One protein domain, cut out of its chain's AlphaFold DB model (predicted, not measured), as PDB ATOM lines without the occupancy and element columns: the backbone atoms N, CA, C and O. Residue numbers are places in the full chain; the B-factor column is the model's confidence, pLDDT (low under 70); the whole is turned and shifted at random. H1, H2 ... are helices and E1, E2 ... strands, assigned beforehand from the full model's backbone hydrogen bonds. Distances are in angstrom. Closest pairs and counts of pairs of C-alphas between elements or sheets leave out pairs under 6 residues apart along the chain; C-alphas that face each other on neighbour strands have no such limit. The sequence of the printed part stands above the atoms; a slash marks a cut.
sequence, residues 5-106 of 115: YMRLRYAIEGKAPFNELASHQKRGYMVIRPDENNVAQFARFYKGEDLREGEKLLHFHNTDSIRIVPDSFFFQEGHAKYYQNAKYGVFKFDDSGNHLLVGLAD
ATOM      1  N   TYR A   5     126.431 118.085 150.659       93.12
ATOM      2  CA  TYR A   5     126.362 119.426 151.223       93.12
ATOM      3  C   TYR A   5     126.747 119.430 152.696       93.12
ATOM      4  O   TYR A   5     126.585 118.450 153.424       93.12
ATOM      5  N   MET A   6     127.227 120.582 153.146       94.06
ATOM      6  CA  MET A   6     127.433 120.886 154.551       94.06
ATOM      7  C   MET A   6     126.413 121.929 154.969       94.06
ATOM      8  O   MET A   6     126.294 122.978 154.338       94.06
ATOM      9  N   ARG A   7     125.689 121.657 156.054       95.19
ATOM     10  CA  ARG A   7     124.870 122.671 156.709       95.19
ATOM     11  C   ARG A   7     125.773 123.623 157.486       95.19
ATOM     12  O   ARG A   7     126.635 123.182 158.242       95.19
ATOM     13  N   LEU A   8     125.536 124.915 157.328       96.12
ATOM     14  CA  LEU A   8     126.269 125.978 157.995       96.12
ATOM     15  C   LEU A   8     125.428 126.545 159.135       96.12
ATOM     16  O   LEU A   8     124.208 126.676 159.034       96.12
ATOM     17  N   ARG A   9     126.100 126.858 160.238       94.81
ATOM     18  CA  ARG A   9     125.516 127.547 161.387       94.81
ATOM     19  C   ARG A   9     126.526 128.565 161.880       94.81
ATOM     20  O   ARG A   9     127.559 128.196 162.439       94.81
ATOM     21  N   TYR A  10     126.258 129.834 161.627       96.25
ATOM     22  CA  TYR A  10     127.221 130.893 161.899       96.25
ATOM     23  C   TYR A  10     127.110 131.352 163.350       96.25
ATOM     24  O   TYR A  10     126.017 131.556 163.870       96.25
ATOM     25  N   ALA A  11     128.247 131.606 164.001       95.00
ATOM     26  CA  ALA A  11     128.261 132.067 165.392       95.00
ATOM     27  C   ALA A  11     127.471 133.378 165.605       95.00
ATOM     28  O   ALA A  11     126.902 133.600 166.672       95.00
ATOM     29  N   ILE A  12     127.409 134.229 164.575       93.44
ATOM     30  CA  ILE A  12     126.680 135.506 164.567       93.44
ATOM     31  C   ILE A  12     125.170 135.298 164.786       93.44
ATOM     32  O   ILE A  12     124.540 136.129 165.434       93.44
ATOM     33  N   GLU A  13     124.600 134.174 164.337       93.81
ATOM     34  CA  GLU A  13     123.172 133.853 164.508       93.81
ATOM     35  C   GLU A  13     122.774 133.784 165.985       93.81
ATOM     36  O   GLU A  13     121.694 134.231 166.355       93.81
ATOM     37  N   GLY A  14     123.657 133.250 166.837       90.31
ATOM     38  CA  GLY A  14     123.421 133.132 168.278       90.31
ATOM     39  C   GLY A  14     123.706 134.411 169.070       90.31
ATOM     40  O   GLY A  14     123.253 134.530 170.203       90.31
ATOM     41  N   LYS A  15     124.453 135.362 168.494       87.62
ATOM     42  CA  LYS A  15     124.732 136.667 169.118       87.62
ATOM     43  C   LYS A  15     123.611 137.678 168.887       87.62
ATOM     44  O   LYS A  15     123.544 138.687 169.582       87.62
ATOM     45  N   ALA A  16     122.774 137.440 167.886       86.38
ATOM     46  CA  ALA A  16     121.739 138.373 167.498       86.38
ATOM     47  C   ALA A  16     120.542 138.306 168.463       86.38
ATOM     48  O   ALA A  16     120.018 137.215 168.710       86.38
ATOM     49  N   PRO A  17     120.083 139.447 169.003       84.69
ATOM     50  CA  PRO A  17     119.000 139.487 169.977       84.69
ATOM     51  C   PRO A  17     117.660 139.203 169.287       84.69
ATOM     52  O   PRO A  17     117.001 140.093 168.760       84.69
ATOM     53  N   PHE A  18     117.248 137.934 169.269       81.00
ATOM     54  CA  PHE A  18     116.025 137.474 168.595       81.00
ATOM     55  C   PHE A  18     114.755 138.233 169.015       81.00
ATOM     56  O   PHE A  18     113.834 138.404 168.227       81.00
ATOM     57  N   ASN A  19     114.710 138.707 170.258       81.94
ATOM     58  CA  ASN A  19     113.615 139.496 170.814       81.94
ATOM     59  C   ASN A  19     113.495 140.910 170.217       81.94
ATOM     60  O   ASN A  19     112.432 141.513 170.323       81.94
ATOM     61  N   GLU A  20     114.554 141.449 169.610       81.06
ATOM     62  CA  GLU A  20     114.519 142.750 168.924       81.06
ATOM     63  C   GLU A  20     113.949 142.661 167.502       81.06
ATOM     64  O   GLU A  20     113.627 143.678 166.881       81.06
ATOM     65  N   LEU A  21     113.823 141.443 166.978       81.31
ATOM     66  CA  LEU A  21     113.210 141.160 165.693       81.31
ATOM     67  C   LEU A  21     111.690 141.285 165.828       81.31
ATOM     68  O   LEU A  21     111.080 140.702 166.724       81.31
ATOM     69  N   ALA A  22     111.056 142.033 164.923       74.75
ATOM     70  CA  ALA A  22     109.600 142.100 164.903       74.75
ATOM     71  C   ALA A  22     109.030 140.682 164.735       74.75
ATOM     72  O   ALA A  22     109.481 139.930 163.870       74.75
ATOM     73  N   SER A  23     108.014 140.324 165.524       71.75
ATOM     74  CA  SER A  23     107.434 138.969 165.578       71.75
ATOM     75  C   SER A  23     106.993 138.409 164.216       71.75
ATOM     76  O   SER A  23     106.931 137.198 164.029       71.75
ATOM     77  N   HIS A  24     106.702 139.282 163.248       75.94
ATOM     78  CA  HIS A  24     106.276 138.915 161.896       75.94
ATOM     79  C   HIS A  24     107.399 138.948 160.848       75.94
ATOM     80  O   HIS A  24     107.177 138.587 159.688       75.94
ATOM     81  N   GLN A  25     108.607 139.371 161.218       85.75
ATOM     82  CA  GLN A  25     109.727 139.496 160.296       85.75
ATOM     83  C   GLN A  25     110.385 138.129 160.068       85.75
ATOM     84  O   GLN A  25     111.323 137.734 160.756       85.75
ATOM     85  N   LYS A  26     109.881 137.416 159.053       90.38
ATOM     86  CA  LYS A  26     110.379 136.090 158.639       90.38
ATOM     87  C   LYS A  26     111.704 136.116 157.880       90.38
ATOM     88  O   LYS A  26     112.317 135.075 157.670       90.38
ATOM     89  N   ARG A  27     112.114 137.283 157.390       93.38
ATOM     90  CA  ARG A  27     113.361 137.490 156.651       93.38
ATOM     91  C   ARG A  27     113.802 138.936 156.769       93.38
ATOM     92  O   ARG A  27     112.976 139.816 157.016       93.38
ATOM     93  N   GLY A  28     115.080 139.189 156.552       94.06
ATOM     94  CA  GLY A  28     115.616 140.539 156.568       94.06
ATOM     95  C   GLY A  28     117.119 140.550 156.394       94.06
ATOM     96  O   GLY A  28     117.707 139.580 155.920       94.06
ATOM     97  N   TYR A  29     117.723 141.656 156.815       95.12
ATOM     98  CA  TYR A  29     119.165 141.822 156.785       95.12
ATOM     99  C   TYR A  29     119.715 142.136 158.172       95.12
ATOM    100  O   TYR A  29     119.095 142.845 158.968       95.12
ATOM    101  N   MET A  30     120.895 141.599 158.450       94.88
ATOM    102  CA  MET A  30     121.726 141.979 159.582       94.88
ATOM    103  C   MET A  30     122.800 142.913 159.058       94.88
ATOM    104  O   MET A  30     123.470 142.590 158.076       94.88
ATOM    105  N   VAL A  31     122.987 144.039 159.730       96.50
ATOM    106  CA  VAL A  31     124.181 144.846 159.541       96.50
ATOM    107  C   VAL A  31     125.321 144.144 160.264       96.50
ATOM    108  O   VAL A  31     125.233 143.858 161.463       96.50
ATOM    109  N   ILE A  32     126.385 143.865 159.524       96.75
ATOM    110  CA  ILE A  32     127.633 143.329 160.047       96.75
ATOM    111  C   ILE A  32     128.776 144.311 159.825       96.75
ATOM    112  O   ILE A  32     128.764 145.106 158.884       96.75
ATOM    113  N   ARG A  33     129.797 144.205 160.670       96.69
ATOM    114  CA  ARG A  33     131.081 144.879 160.487       96.69
ATOM    115  C   ARG A  33     132.199 143.848 160.640       96.69
ATOM    116  O   ARG A  33     132.268 143.218 161.697       96.69
ATOM    117  N   PRO A  34     133.032 143.618 159.613       95.94
ATOM    118  CA  PRO A  34     134.238 142.813 159.766       95.94
ATOM    119  C   PRO A  34     135.176 143.440 160.801       95.94
ATOM    120  O   PRO A  34     135.328 144.662 160.845       95.94
ATOM    121  N   ASP A  35     135.776 142.608 161.645       95.75
ATOM    122  CA  ASP A  35     136.865 143.019 162.528       95.75
ATOM    123  C   ASP A  35     138.215 143.075 161.787       95.75
ATOM    124  O   ASP A  35     138.295 142.864 160.575       95.75
ATOM    125  N   GLU A  36     139.293 143.345 162.523       96.00
ATOM    126  CA  GLU A  36     140.662 143.436 161.994       96.00
ATOM    127  C   GLU A  36     141.151 142.138 161.324       96.00
ATOM    128  O   GLU A  36     142.052 142.170 160.490       96.00
ATOM    129  N   ASN A  37     140.536 140.994 161.643       95.19
ATOM    130  CA  ASN A  37     140.832 139.694 161.044       95.19
ATOM    131  C   ASN A  37     139.870 139.336 159.900       95.19
ATOM    132  O   ASN A  37     139.856 138.187 159.454       95.19
ATOM    133  N   ASN A  38     139.068 140.295 159.426       94.81
ATOM    134  CA  ASN A  38     137.995 140.107 158.449       94.81
ATOM    135  C   ASN A  38     136.895 139.131 158.906       94.81
ATOM    136  O   ASN A  38     136.191 138.553 158.076       94.81
ATOM    137  N   VAL A  39     136.703 138.949 160.217       96.81
ATOM    138  CA  VAL A  39     135.602 138.135 160.744       96.81
ATOM    139  C   VAL A  39     134.399 139.034 161.002       96.81
ATOM    140  O   VAL A  39     134.474 140.016 161.738       96.81
ATOM    141  N   ALA A  40     133.269 138.706 160.379       96.38
ATOM    142  CA  ALA A  40     132.036 139.466 160.535       96.38
ATOM    143  C   ALA A  40     131.540 139.454 161.992       96.38
ATOM    144  O   ALA A  40     131.410 138.400 162.617       96.38
ATOM    145  N   GLN A  41     131.206 140.633 162.511       96.81
ATOM    146  CA  GLN A  41     130.553 140.810 163.806       96.81
ATOM    147  C   GLN A  41     129.148 141.377 163.600       96.81
ATOM    148  O   GLN A  41     128.942 142.240 162.745       96.81
ATOM    149  N   PHE A  42     128.179 140.898 164.383       96.06
ATOM    150  CA  PHE A  42     126.829 141.466 164.393       96.06
ATOM    151  C   PHE A  42     126.867 142.904 164.913       96.06
ATOM    152  O   PHE A  42     127.431 143.145 165.979       96.06
ATOM    153  N   ALA A  43     126.233 143.830 164.195       95.19
ATOM    154  CA  ALA A  43     126.038 145.197 164.663       95.19
ATOM    155  C   ALA A  43     124.583 145.453 165.079       95.19
ATOM    156  O   ALA A  43     124.337 145.917 166.189       95.19
ATOM    157  N   ARG A  44     123.623 145.184 164.183       95.06
ATOM    158  CA  ARG A  44     122.183 145.420 164.398       95.06
ATOM    159  C   ARG A  44     121.338 144.738 163.323       95.06
ATOM    160  O   ARG A  44     121.853 144.355 162.273       95.06
ATOM    161  N   PHE A  45     120.029 144.643 163.541       95.00
ATOM    162  CA  PHE A  45     119.091 144.369 162.449       95.00
ATOM    163  C   PHE A  45     118.883 145.620 161.604       95.00
ATOM    164  O   PHE A  45     118.688 146.708 162.143       95.00
ATOM    165  N   TYR A  46     118.906 145.439 160.287       94.94
ATOM    166  CA  TYR A  46     118.698 146.509 159.326       94.94
ATOM    167  C   TYR A  46     117.230 146.940 159.285       94.94
ATOM    168  O   TYR A  46     116.336 146.094 159.178       94.94
ATOM    169  N   LYS A  47     116.983 148.251 159.334       93.56
ATOM    170  CA  LYS A  47     115.650 148.874 159.313       93.56
ATOM    171  C   LYS A  47     115.468 149.854 158.145       93.56
ATOM    172  O   LYS A  47     114.453 150.545 158.104       93.56
ATOM    173  N   GLY A  48     116.396 149.879 157.186       93.25
ATOM    174  CA  GLY A  48     116.349 150.771 156.019       93.25
ATOM    175  C   GLY A  48     117.186 152.045 156.163       93.25
ATOM    176  O   GLY A  48     117.010 152.966 155.375       93.25
ATOM    177  N   GLU A  49     118.045 152.117 157.177       94.00
ATOM    178  CA  GLU A  49     119.000 153.207 157.382       94.00
ATOM    179  C   GLU A  49     120.212 153.139 156.437       94.00
ATOM    180  O   GLU A  49     120.542 152.078 155.926       94.00
ATOM    181  N   ASP A  50     120.945 154.239 156.256       94.81
ATOM    182  CA  ASP A  50     122.210 154.195 155.512       94.81
ATOM    183  C   ASP A  50     123.290 153.394 156.263       94.81
ATOM    184  O   ASP A  50     123.395 153.429 157.496       94.81
ATOM    185  N   LEU A  51     124.128 152.679 155.506       95.06
ATOM    186  CA  LEU A  51     125.257 151.930 156.055       95.06
ATOM    187  C   LEU A  51     126.439 152.855 156.347       95.06
ATOM    188  O   LEU A  51     126.795 153.716 155.544       95.06
ATOM    189  N   ARG A  52     127.095 152.631 157.486       95.12
ATOM    190  CA  ARG A  52     128.359 153.305 157.807       95.12
ATOM    191  C   ARG A  52     129.509 152.682 157.024       95.12
ATOM    192  O   ARG A  52     129.439 151.540 156.572       95.12
ATOM    193  N   GLU A  53     130.618 153.408 156.937       92.94
ATOM    194  CA  GLU A  53     131.834 152.896 156.313       92.94
ATOM    195  C   GLU A  53     132.275 151.564 156.948       92.94
ATOM    196  O   GLU A  53     132.386 151.437 158.175       92.94
ATOM    197  N   GLY A  54     132.501 150.564 156.094       93.12
ATOM    198  CA  GLY A  54     132.872 149.202 156.484       93.12
ATOM    199  C   GLY A  54     131.709 148.304 156.922       93.12
ATOM    200  O   GLY A  54     131.935 147.125 157.185       93.12
ATOM    201  N   GLU A  55     130.473 148.810 156.991       96.44
ATOM    202  CA  GLU A  55     129.296 147.976 157.244       96.44
ATOM    203  C   GLU A  55     128.847 147.239 155.975       96.44
ATOM    204  O   GLU A  55     128.973 147.735 154.854       96.44
ATOM    205  N   LYS A  56     128.320 146.027 156.162       96.19
ATOM    206  CA  LYS A  56     127.761 145.175 155.106       96.19
ATOM    207  C   LYS A  56     126.445 144.557 155.572       96.19
ATOM    208  O   LYS A  56     126.174 144.507 156.771       96.19
ATOM    209  N   LEU A  57     125.639 144.069 154.633       96.00
ATOM    210  CA  LEU A  57     124.367 143.408 154.923       96.00
ATOM    211  C   LEU A  57     124.465 141.907 154.674       96.00
ATOM    212  O   LEU A  57     124.834 141.488 153.587       96.00
ATOM    213  N   LEU A  58     124.076 141.097 155.655       96.19
ATOM    214  CA  LEU A  58     123.857 139.663 155.463       96.19
ATOM    215  C   LEU A  58     122.371 139.347 155.525       96.19
ATOM    216  O   LEU A  58     121.674 139.779 156.441       96.19
ATOM    217  N   HIS A  59     121.894 138.565 154.561       95.50
ATOM    218  CA  HIS A  59     120.507 138.114 154.539       95.50
ATOM    219  C   HIS A  59     120.287 137.024 155.585       95.50
ATOM    220  O   HIS A  59     121.128 136.139 155.749       95.50
ATOM    221  N   PHE A  60     119.135 137.049 156.246       95.19
ATOM    222  CA  PHE A  60     118.714 135.976 157.135       95.19
ATOM    223  C   PHE A  60     117.247 135.608 156.932       95.19
ATOM    224  O   PHE A  60     116.419 136.432 156.538       95.19
ATOM    225  N   HIS A  61     116.926 134.370 157.289       93.56
ATOM    226  CA  HIS A  61     115.573 133.893 157.519       93.56
ATOM    227  C   HIS A  61     115.327 133.701 159.015       93.56
ATOM    228  O   HIS A  61     116.239 133.390 159.780       93.56
ATOM    229  N   ASN A  62     114.080 133.876 159.422       90.06
ATOM    230  CA  ASN A  62     113.599 133.690 160.778       90.06
ATOM    231  C   ASN A  62     112.295 132.879 160.731       90.06
ATOM    232  O   ASN A  62     111.234 133.407 160.399       90.06
ATOM    233  N   THR A  63     112.393 131.584 161.029       82.94
ATOM    234  CA  THR A  63     111.223 130.716 161.244       82.94
ATOM    235  C   THR A  63     111.087 130.389 162.725       82.94
ATOM    236  O   THR A  63     110.137 130.823 163.362       82.94
ATOM    237  N   ASP A  64     112.089 129.698 163.266       83.38
ATOM    238  CA  ASP A  64     112.185 129.299 164.680       83.38
ATOM    239  C   ASP A  64     113.433 129.898 165.346       83.38
ATOM    240  O   ASP A  64     113.555 129.971 166.563       83.38
ATOM    241  N   SER A  65     114.406 130.276 164.519       88.00
ATOM    242  CA  SER A  65     115.669 130.910 164.881       88.00
ATOM    243  C   SER A  65     116.200 131.661 163.664       88.00
ATOM    244  O   SER A  65     115.821 131.362 162.526       88.00
ATOM    245  N   ILE A  66     117.086 132.624 163.905       91.69
ATOM    246  CA  ILE A  66     117.797 133.332 162.839       91.69
ATOM    247  C   ILE A  66     118.742 132.354 162.144       91.69
ATOM    248  O   ILE A  66     119.541 131.686 162.799       91.69
ATOM    249  N   ARG A  67     118.665 132.306 160.815       94.50
ATOM    250  CA  ARG A  67     119.612 131.599 159.950       94.50
ATOM    251  C   ARG A  67     120.103 132.525 158.859       94.50
ATOM    252  O   ARG A  67     119.288 133.052 158.102       94.50
ATOM    253  N   ILE A  68     121.411 132.717 158.773       95.75
ATOM    254  CA  ILE A  68     122.030 133.509 157.712       95.75
ATOM    255  C   ILE A  68     122.000 132.703 156.415       95.75
ATOM    256  O   ILE A  68     122.244 131.499 156.412       95.75
ATOM    257  N   VAL A  69     121.709 133.376 155.305       94.62
ATOM    258  CA  VAL A  69     121.648 132.769 153.976       94.62
ATOM    259  C   VAL A  69     122.912 133.134 153.184       94.62
ATOM    260  O   VAL A  69     123.241 134.323 153.090       94.62
ATOM    261  N   PRO A  70     123.599 132.150 152.570       95.25
ATOM    262  CA  PRO A  70     123.251 130.726 152.543       95.25
ATOM    263  C   PRO A  70     123.609 129.987 153.843       95.25
ATOM    264  O   PRO A  70     124.669 130.209 154.428       95.25
ATOM    265  N   ASP A  71     122.734 129.063 154.247       94.62
ATOM    266  CA  ASP A  71     122.887 128.175 155.411       94.62
ATOM    267  C   ASP A  71     123.405 126.777 155.019       94.62
ATOM    268  O   ASP A  71     123.372 125.832 155.811       94.62
ATOM    269  N   SER A  72     123.893 126.628 153.786       95.56
ATOM    270  CA  SER A  72     124.503 125.403 153.274       95.56
ATOM    271  C   SER A  72     125.574 125.690 152.219       95.56
ATOM    272  O   SER A  72     125.544 126.719 151.543       95.56
ATOM    273  N   PHE A  73     126.526 124.767 152.086       95.75
ATOM    274  CA  PHE A  73     127.576 124.784 151.070       95.75
ATOM    275  C   PHE A  73     127.595 123.445 150.331       95.75
ATOM    276  O   PHE A  73     127.701 122.396 150.966       95.75
ATOM    277  N   PHE A  74     127.474 123.485 149.005       93.31
ATOM    278  CA  PHE A  74     127.402 122.303 148.144       93.31
ATOM    279  C   PHE A  74     128.772 121.976 147.553       93.31
ATOM    280  O   PHE A  74     129.504 122.873 147.138       93.31
ATOM    281  N   PHE A  75     129.100 120.690 147.472       93.12
ATOM    282  CA  PHE A  75     130.348 120.203 146.891       93.12
ATOM    283  C   PHE A  75     130.156 118.833 146.229       93.12
ATOM    284  O   PHE A  75     129.133 118.170 146.391       93.12
ATOM    285  N   GLN A  76     131.140 118.419 145.430       92.38
ATOM    286  CA  GLN A  76     131.112 117.120 144.756       92.38
ATOM    287  C   GLN A  76     131.097 115.967 145.773       92.38
ATOM    288  O   GLN A  76     131.684 116.069 146.851       92.38
ATOM    289  N   GLU A  77     130.422 114.870 145.431       91.94
ATOM    290  CA  GLU A  77     130.348 113.678 146.283       91.94
ATOM    291  C   GLU A  77     131.751 113.178 146.670       91.94
ATOM    292  O   GLU A  77     132.671 113.152 145.852       91.94
ATOM    293  N   GLY A  78     131.933 112.817 147.943       91.19
ATOM    294  CA  GLY A  78     133.220 112.342 148.465       91.19
ATOM    295  C   GLY A  78     134.210 113.451 148.853       91.19
ATOM    296  O   GLY A  78     135.271 113.161 149.416       91.19
ATOM    297  N   HIS A  79     133.870 114.728 148.632       93.62
ATOM    298  CA  HIS A  79     134.708 115.868 149.033       93.62
ATOM    299  C   HIS A  79     134.453 116.350 150.470       93.62
ATOM    300  O   HIS A  79     135.150 117.248 150.944       93.62
ATOM    301  N   ALA A  80     133.528 115.725 151.207       92.88
ATOM    302  CA  ALA A  80     133.197 116.099 152.588       92.88
ATOM    303  C   ALA A  80     134.430 116.187 153.508       92.88
ATOM    304  O   ALA A  80     134.542 117.108 154.320       92.88
ATOM    305  N   LYS A  81     135.400 115.278 153.331       94.38
ATOM    306  CA  LYS A  81     136.645 115.221 154.116       94.38
ATOM    307  C   LYS A  81     137.494 116.495 154.041       94.38
ATOM    308  O   LYS A  81     138.225 116.780 154.982       94.38
ATOM    309  N   TYR A  82     137.409 117.259 152.950       94.81
ATOM    310  CA  TYR A  82     138.175 118.499 152.797       94.81
ATOM    311  C   TYR A  82     137.551 119.649 153.588       94.81
ATOM    312  O   TYR A  82     138.259 120.519 154.085       94.81
ATOM    313  N   TYR A  83     136.229 119.626 153.752       95.12
ATOM    314  CA  TYR A  83     135.479 120.697 154.402       95.12
ATOM    315  C   TYR A  83     135.198 120.437 155.882       95.12
ATOM    316  O   TYR A  83     134.789 121.357 156.579       95.12
ATOM    317  N   GLN A  84     135.449 119.227 156.396       92.62
ATOM    318  CA  GLN A  84     135.142 118.847 157.785       92.62
ATOM    319  C   GLN A  84     135.749 119.784 158.850       92.62
ATOM    320  O   GLN A  84     135.181 119.946 159.927       92.62
ATOM    321  N   ASN A  85     136.884 120.418 158.538       93.38
ATOM    322  CA  ASN A  85     137.591 121.334 159.435       93.38
ATOM    323  C   ASN A  85     137.261 122.814 159.183       93.38
ATOM    324  O   ASN A  85     137.877 123.683 159.800       93.38
ATOM    325  N   ALA A  86     136.302 123.118 158.304       97.19
ATOM    326  CA  ALA A  86     135.877 124.485 158.037       97.19
ATOM    327  C   ALA A  86     135.399 125.180 159.320       97.19
ATOM    328  O   ALA A  86     134.592 124.643 160.083       97.19
ATOM    329  N   LYS A  87     135.896 126.397 159.546       97.31
ATOM    330  CA  LYS A  87     135.527 127.264 160.673       97.31
ATOM    331  C   LYS A  87     134.823 128.541 160.236       97.31
ATOM    332  O   LYS A  87     134.061 129.100 161.022       97.31
ATOM    333  N   TYR A  88     135.034 128.977 158.996       98.00
ATOM    334  CA  TYR A  88     134.456 130.210 158.473       98.00
ATOM    335  C   TYR A  88     133.817 129.994 157.102       98.00
ATOM    336  O   TYR A  88     134.321 129.228 156.281       98.00
ATOM    337  N   GLY A  89     132.722 130.714 156.846       97.50
ATOM    338  CA  GLY A  89     132.218 130.939 155.493       97.50
ATOM    339  C   GLY A  89     132.896 132.158 154.875       97.50
ATOM    340  O   GLY A  89     133.008 133.195 155.528       97.50
ATOM    341  N   VAL A  90     133.349 132.038 153.629       97.56
ATOM    342  CA  VAL A  90     134.008 133.118 152.890       97.56
ATOM    343  C   VAL A  90     132.974 133.817 152.021       97.56
ATOM    344  O   VAL A  90     132.475 133.249 151.049       97.56
ATOM    345  N   PHE A  91     132.659 135.058 152.376       96.94
ATOM    346  CA  PHE A  91     131.686 135.873 151.661       96.94
ATOM    347  C   PHE A  91     132.379 136.908 150.785       96.94
ATOM    348  O   PHE A  91     133.287 137.607 151.230       96.94
ATOM    349  N   LYS A  92     131.901 137.041 149.549       95.62
ATOM    350  CA  LYS A  92     132.253 138.146 148.659       95.62
ATOM    351  C   LYS A  92     131.053 139.070 148.522       95.62
ATOM    352  O   LYS A  92     129.946 138.587 148.304       95.62
ATOM    353  N   PHE A  93     131.297 140.370 148.636       94.38
ATOM    354  CA  PHE A  93     130.297 141.417 148.450       94.38
ATOM    355  C   PHE A  93     130.555 142.150 147.136       94.38
ATOM    356  O   PHE A  93     131.716 142.354 146.776       94.38
ATOM    357  N   ASP A  94     129.491 142.527 146.436       92.50
ATOM    358  CA  ASP A  94     129.568 143.439 145.296       92.50
ATOM    359  C   ASP A  94     129.333 144.902 145.722       92.50
ATOM    360  O   ASP A  94     129.037 145.197 146.887       92.50
ATOM    361  N   ASP A  95     129.462 145.821 144.764       88.25
ATOM    362  CA  ASP A  95     129.265 147.260 144.990       88.25
ATOM    363  C   ASP A  95     127.800 147.628 145.274       88.25
ATOM    364  O   ASP A  95     127.521 148.693 145.818       88.25
ATOM    365  N   SER A  96     126.857 146.737 144.945       86.75
ATOM    366  CA  SER A  96     125.428 146.901 145.241       86.75
ATOM    367  C   SER A  96     125.052 146.381 146.634       86.75
ATOM    368  O   SER A  96     123.903 146.516 147.051       86.75
ATOM    369  N   GLY A  97     126.000 145.781 147.361       83.69
ATOM    370  CA  GLY A  97     125.774 145.184 148.674       83.69
ATOM    371  C   GLY A  97     125.190 143.770 148.634       83.69
ATOM    372  O   GLY A  97     124.849 143.245 149.694       83.69
ATOM    373  N   ASN A  98     125.099 143.134 147.459       90.38
ATOM    374  CA  ASN A  98     124.783 141.710 147.376       90.38
ATOM    375  C   ASN A  98     125.980 140.887 147.840       90.38
ATOM    376  O   ASN A  98     127.134 141.304 147.704       90.38
ATOM    377  N   HIS A  99     125.713 139.680 148.333       94.50
ATOM    378  CA  HIS A  99     126.750 138.779 148.814       94.50
ATOM    379  C   HIS A  99     126.603 137.362 148.273       94.50
ATOM    380  O   HIS A  99     125.503 136.873 148.015       94.50
ATOM    381  N   LEU A 100     127.740 136.683 148.159       95.62
ATOM    382  CA  LEU A 100     127.827 135.280 147.779       95.62
ATOM    383  C   LEU A 100     128.787 134.547 148.714       95.62
ATOM    384  O   LEU A 100     129.887 135.036 148.981       95.62
ATOM    385  N   LEU A 101     128.392 133.358 149.169       97.00
ATOM    386  CA  LEU A 101     129.311 132.418 149.803       97.00
ATOM    387  C   LEU A 101     130.154 131.759 148.706       97.00
ATOM    388  O   LEU A 101     129.645 130.952 147.932       97.00
ATOM    389  N   VAL A 102     131.429 132.128 148.627       96.44
ATOM    390  CA  VAL A 102     132.348 131.676 147.568       96.44
ATOM    391  C   VAL A 102     133.240 130.516 148.001       96.44
ATOM    392  O   VAL A 102     133.903 129.909 147.168       96.44
ATOM    393  N   GLY A 103     133.265 130.196 149.294       96.69
ATOM    394  CA  GLY A 103     134.060 129.098 149.822       96.69
ATOM    395  C   GLY A 103     133.969 128.984 151.336       96.69
ATOM    396  O   GLY A 103     133.239 129.725 151.997       96.69
ATOM    397  N   LEU A 104     134.750 128.057 151.879       97.81
ATOM    398  CA  LEU A 104     134.932 127.854 153.311       97.81
ATOM    399  C   LEU A 104     136.409 128.044 153.661       97.81
ATOM    400  O   LEU A 104     137.274 127.850 152.809       97.81
ATOM    401  N   ALA A 105     136.699 128.422 154.901       98.00
ATOM    402  CA  ALA A 105     138.061 128.584 155.397       98.00
ATOM    403  C   ALA A 105     138.288 127.827 156.710       98.00
ATOM    404  O   ALA A 105     137.349 127.601 157.479       98.00
ATOM    405  N   ASP A 106     139.534 127.425 156.940       97.19
ATOM    406  CA  ASP A 106     139.985 126.709 158.135       97.19
ATOM    407  C   ASP A 106     140.107 127.628 159.367       97.19
ATOM    408  O   ASP A 106     139.786 128.816 159.322       97.19
TER     409      ASP A 106
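This is residues 5 to 106 of the 115 residues of an uncharacterized protein of Candidatus Thiomargarita nelsonii (UniProt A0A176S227). A four-stranded sheet, E3, E2, E4, E5, curls like part of a barrel, and the short helix H1 sits at its open side, between the edge strands E3 and E5. Two separate two-stranded ribbons, the hairpin E7 and E8 and the pair E1 and E6, make the other part of the domain, with the short helix H2 at its far end. The printed part has 102 residues, with elements in the order E1, H1, E2, E3, E4, E5, E6, H2, E7, E8; the class is mostly strand, and the three sheets are antiparallel. It is compact, with a radius of gyration of the C-alphas of 14.2 A and spans of 43 by 31 by 22 A.

E1, residues 5 to 7, is the antiparallel neighbour of E6, residues 72 to 75; N 6 and O 73 are 2.9 A apart, within hydrogen-bond range. H1, residues 11 to 15, is on the strongly twisted sheet of E3, residues 40 to 45, E2, residues 27 to 34, E4, residues 56 to 62, and E5, residues 66 to 68, at a height over the sheet of 6.4 A. The closest C-alphas of H1 and E3 are those of Ile 12 and Phe 42, 6.0 A; of H1 and E5, those of Glu 13 and Ile 66, 5.7 A. E2 and E3 form a hairpin, with N 41 and O 33 at 2.9 A. E2 and E4 are antiparallel at 143 degrees, with N 30 and O 58 at 2.8 A. E4 and E5 form a hairpin, with N 61 and O 67 at 2.8 A. H2, residues 80 to 83, is not on that sheet. E7, residues 88 to 93, and E8, residues 99 to 105, form a hairpin, with N 90 and O 103 at 2.8 A. The closest C-alphas of E4 and E8 are those of Leu 58 and His 99, 7.3 A; E4 and E7 are only just apart, closest 8.1 A. In H1 0 of 1 O i to N i+4 pairs and 2 of 2 O i to N i+3 pairs are within range; H2 is too short for an O i to N i+4 pair.

E1 begins at C-alpha 5, (126.362, 119.426, 151.223). E2 runs 21.8 A from C-alpha 27, (113.361, 137.490, 156.651). E3 measures 14.0 A, E4 19.1 A, E7 15.6 A and E8 16.6 A, ending at C-alpha 105, (138.061, 128.584, 155.397).

The two C-alphas farthest apart are those of Glu 49 and Gly 78, 44.2 A. The printed part has no cut. The link from H1 to E2, 11 residues, is long. The mean pLDDT of the printed part is 92.8, and no printed residue is under 70.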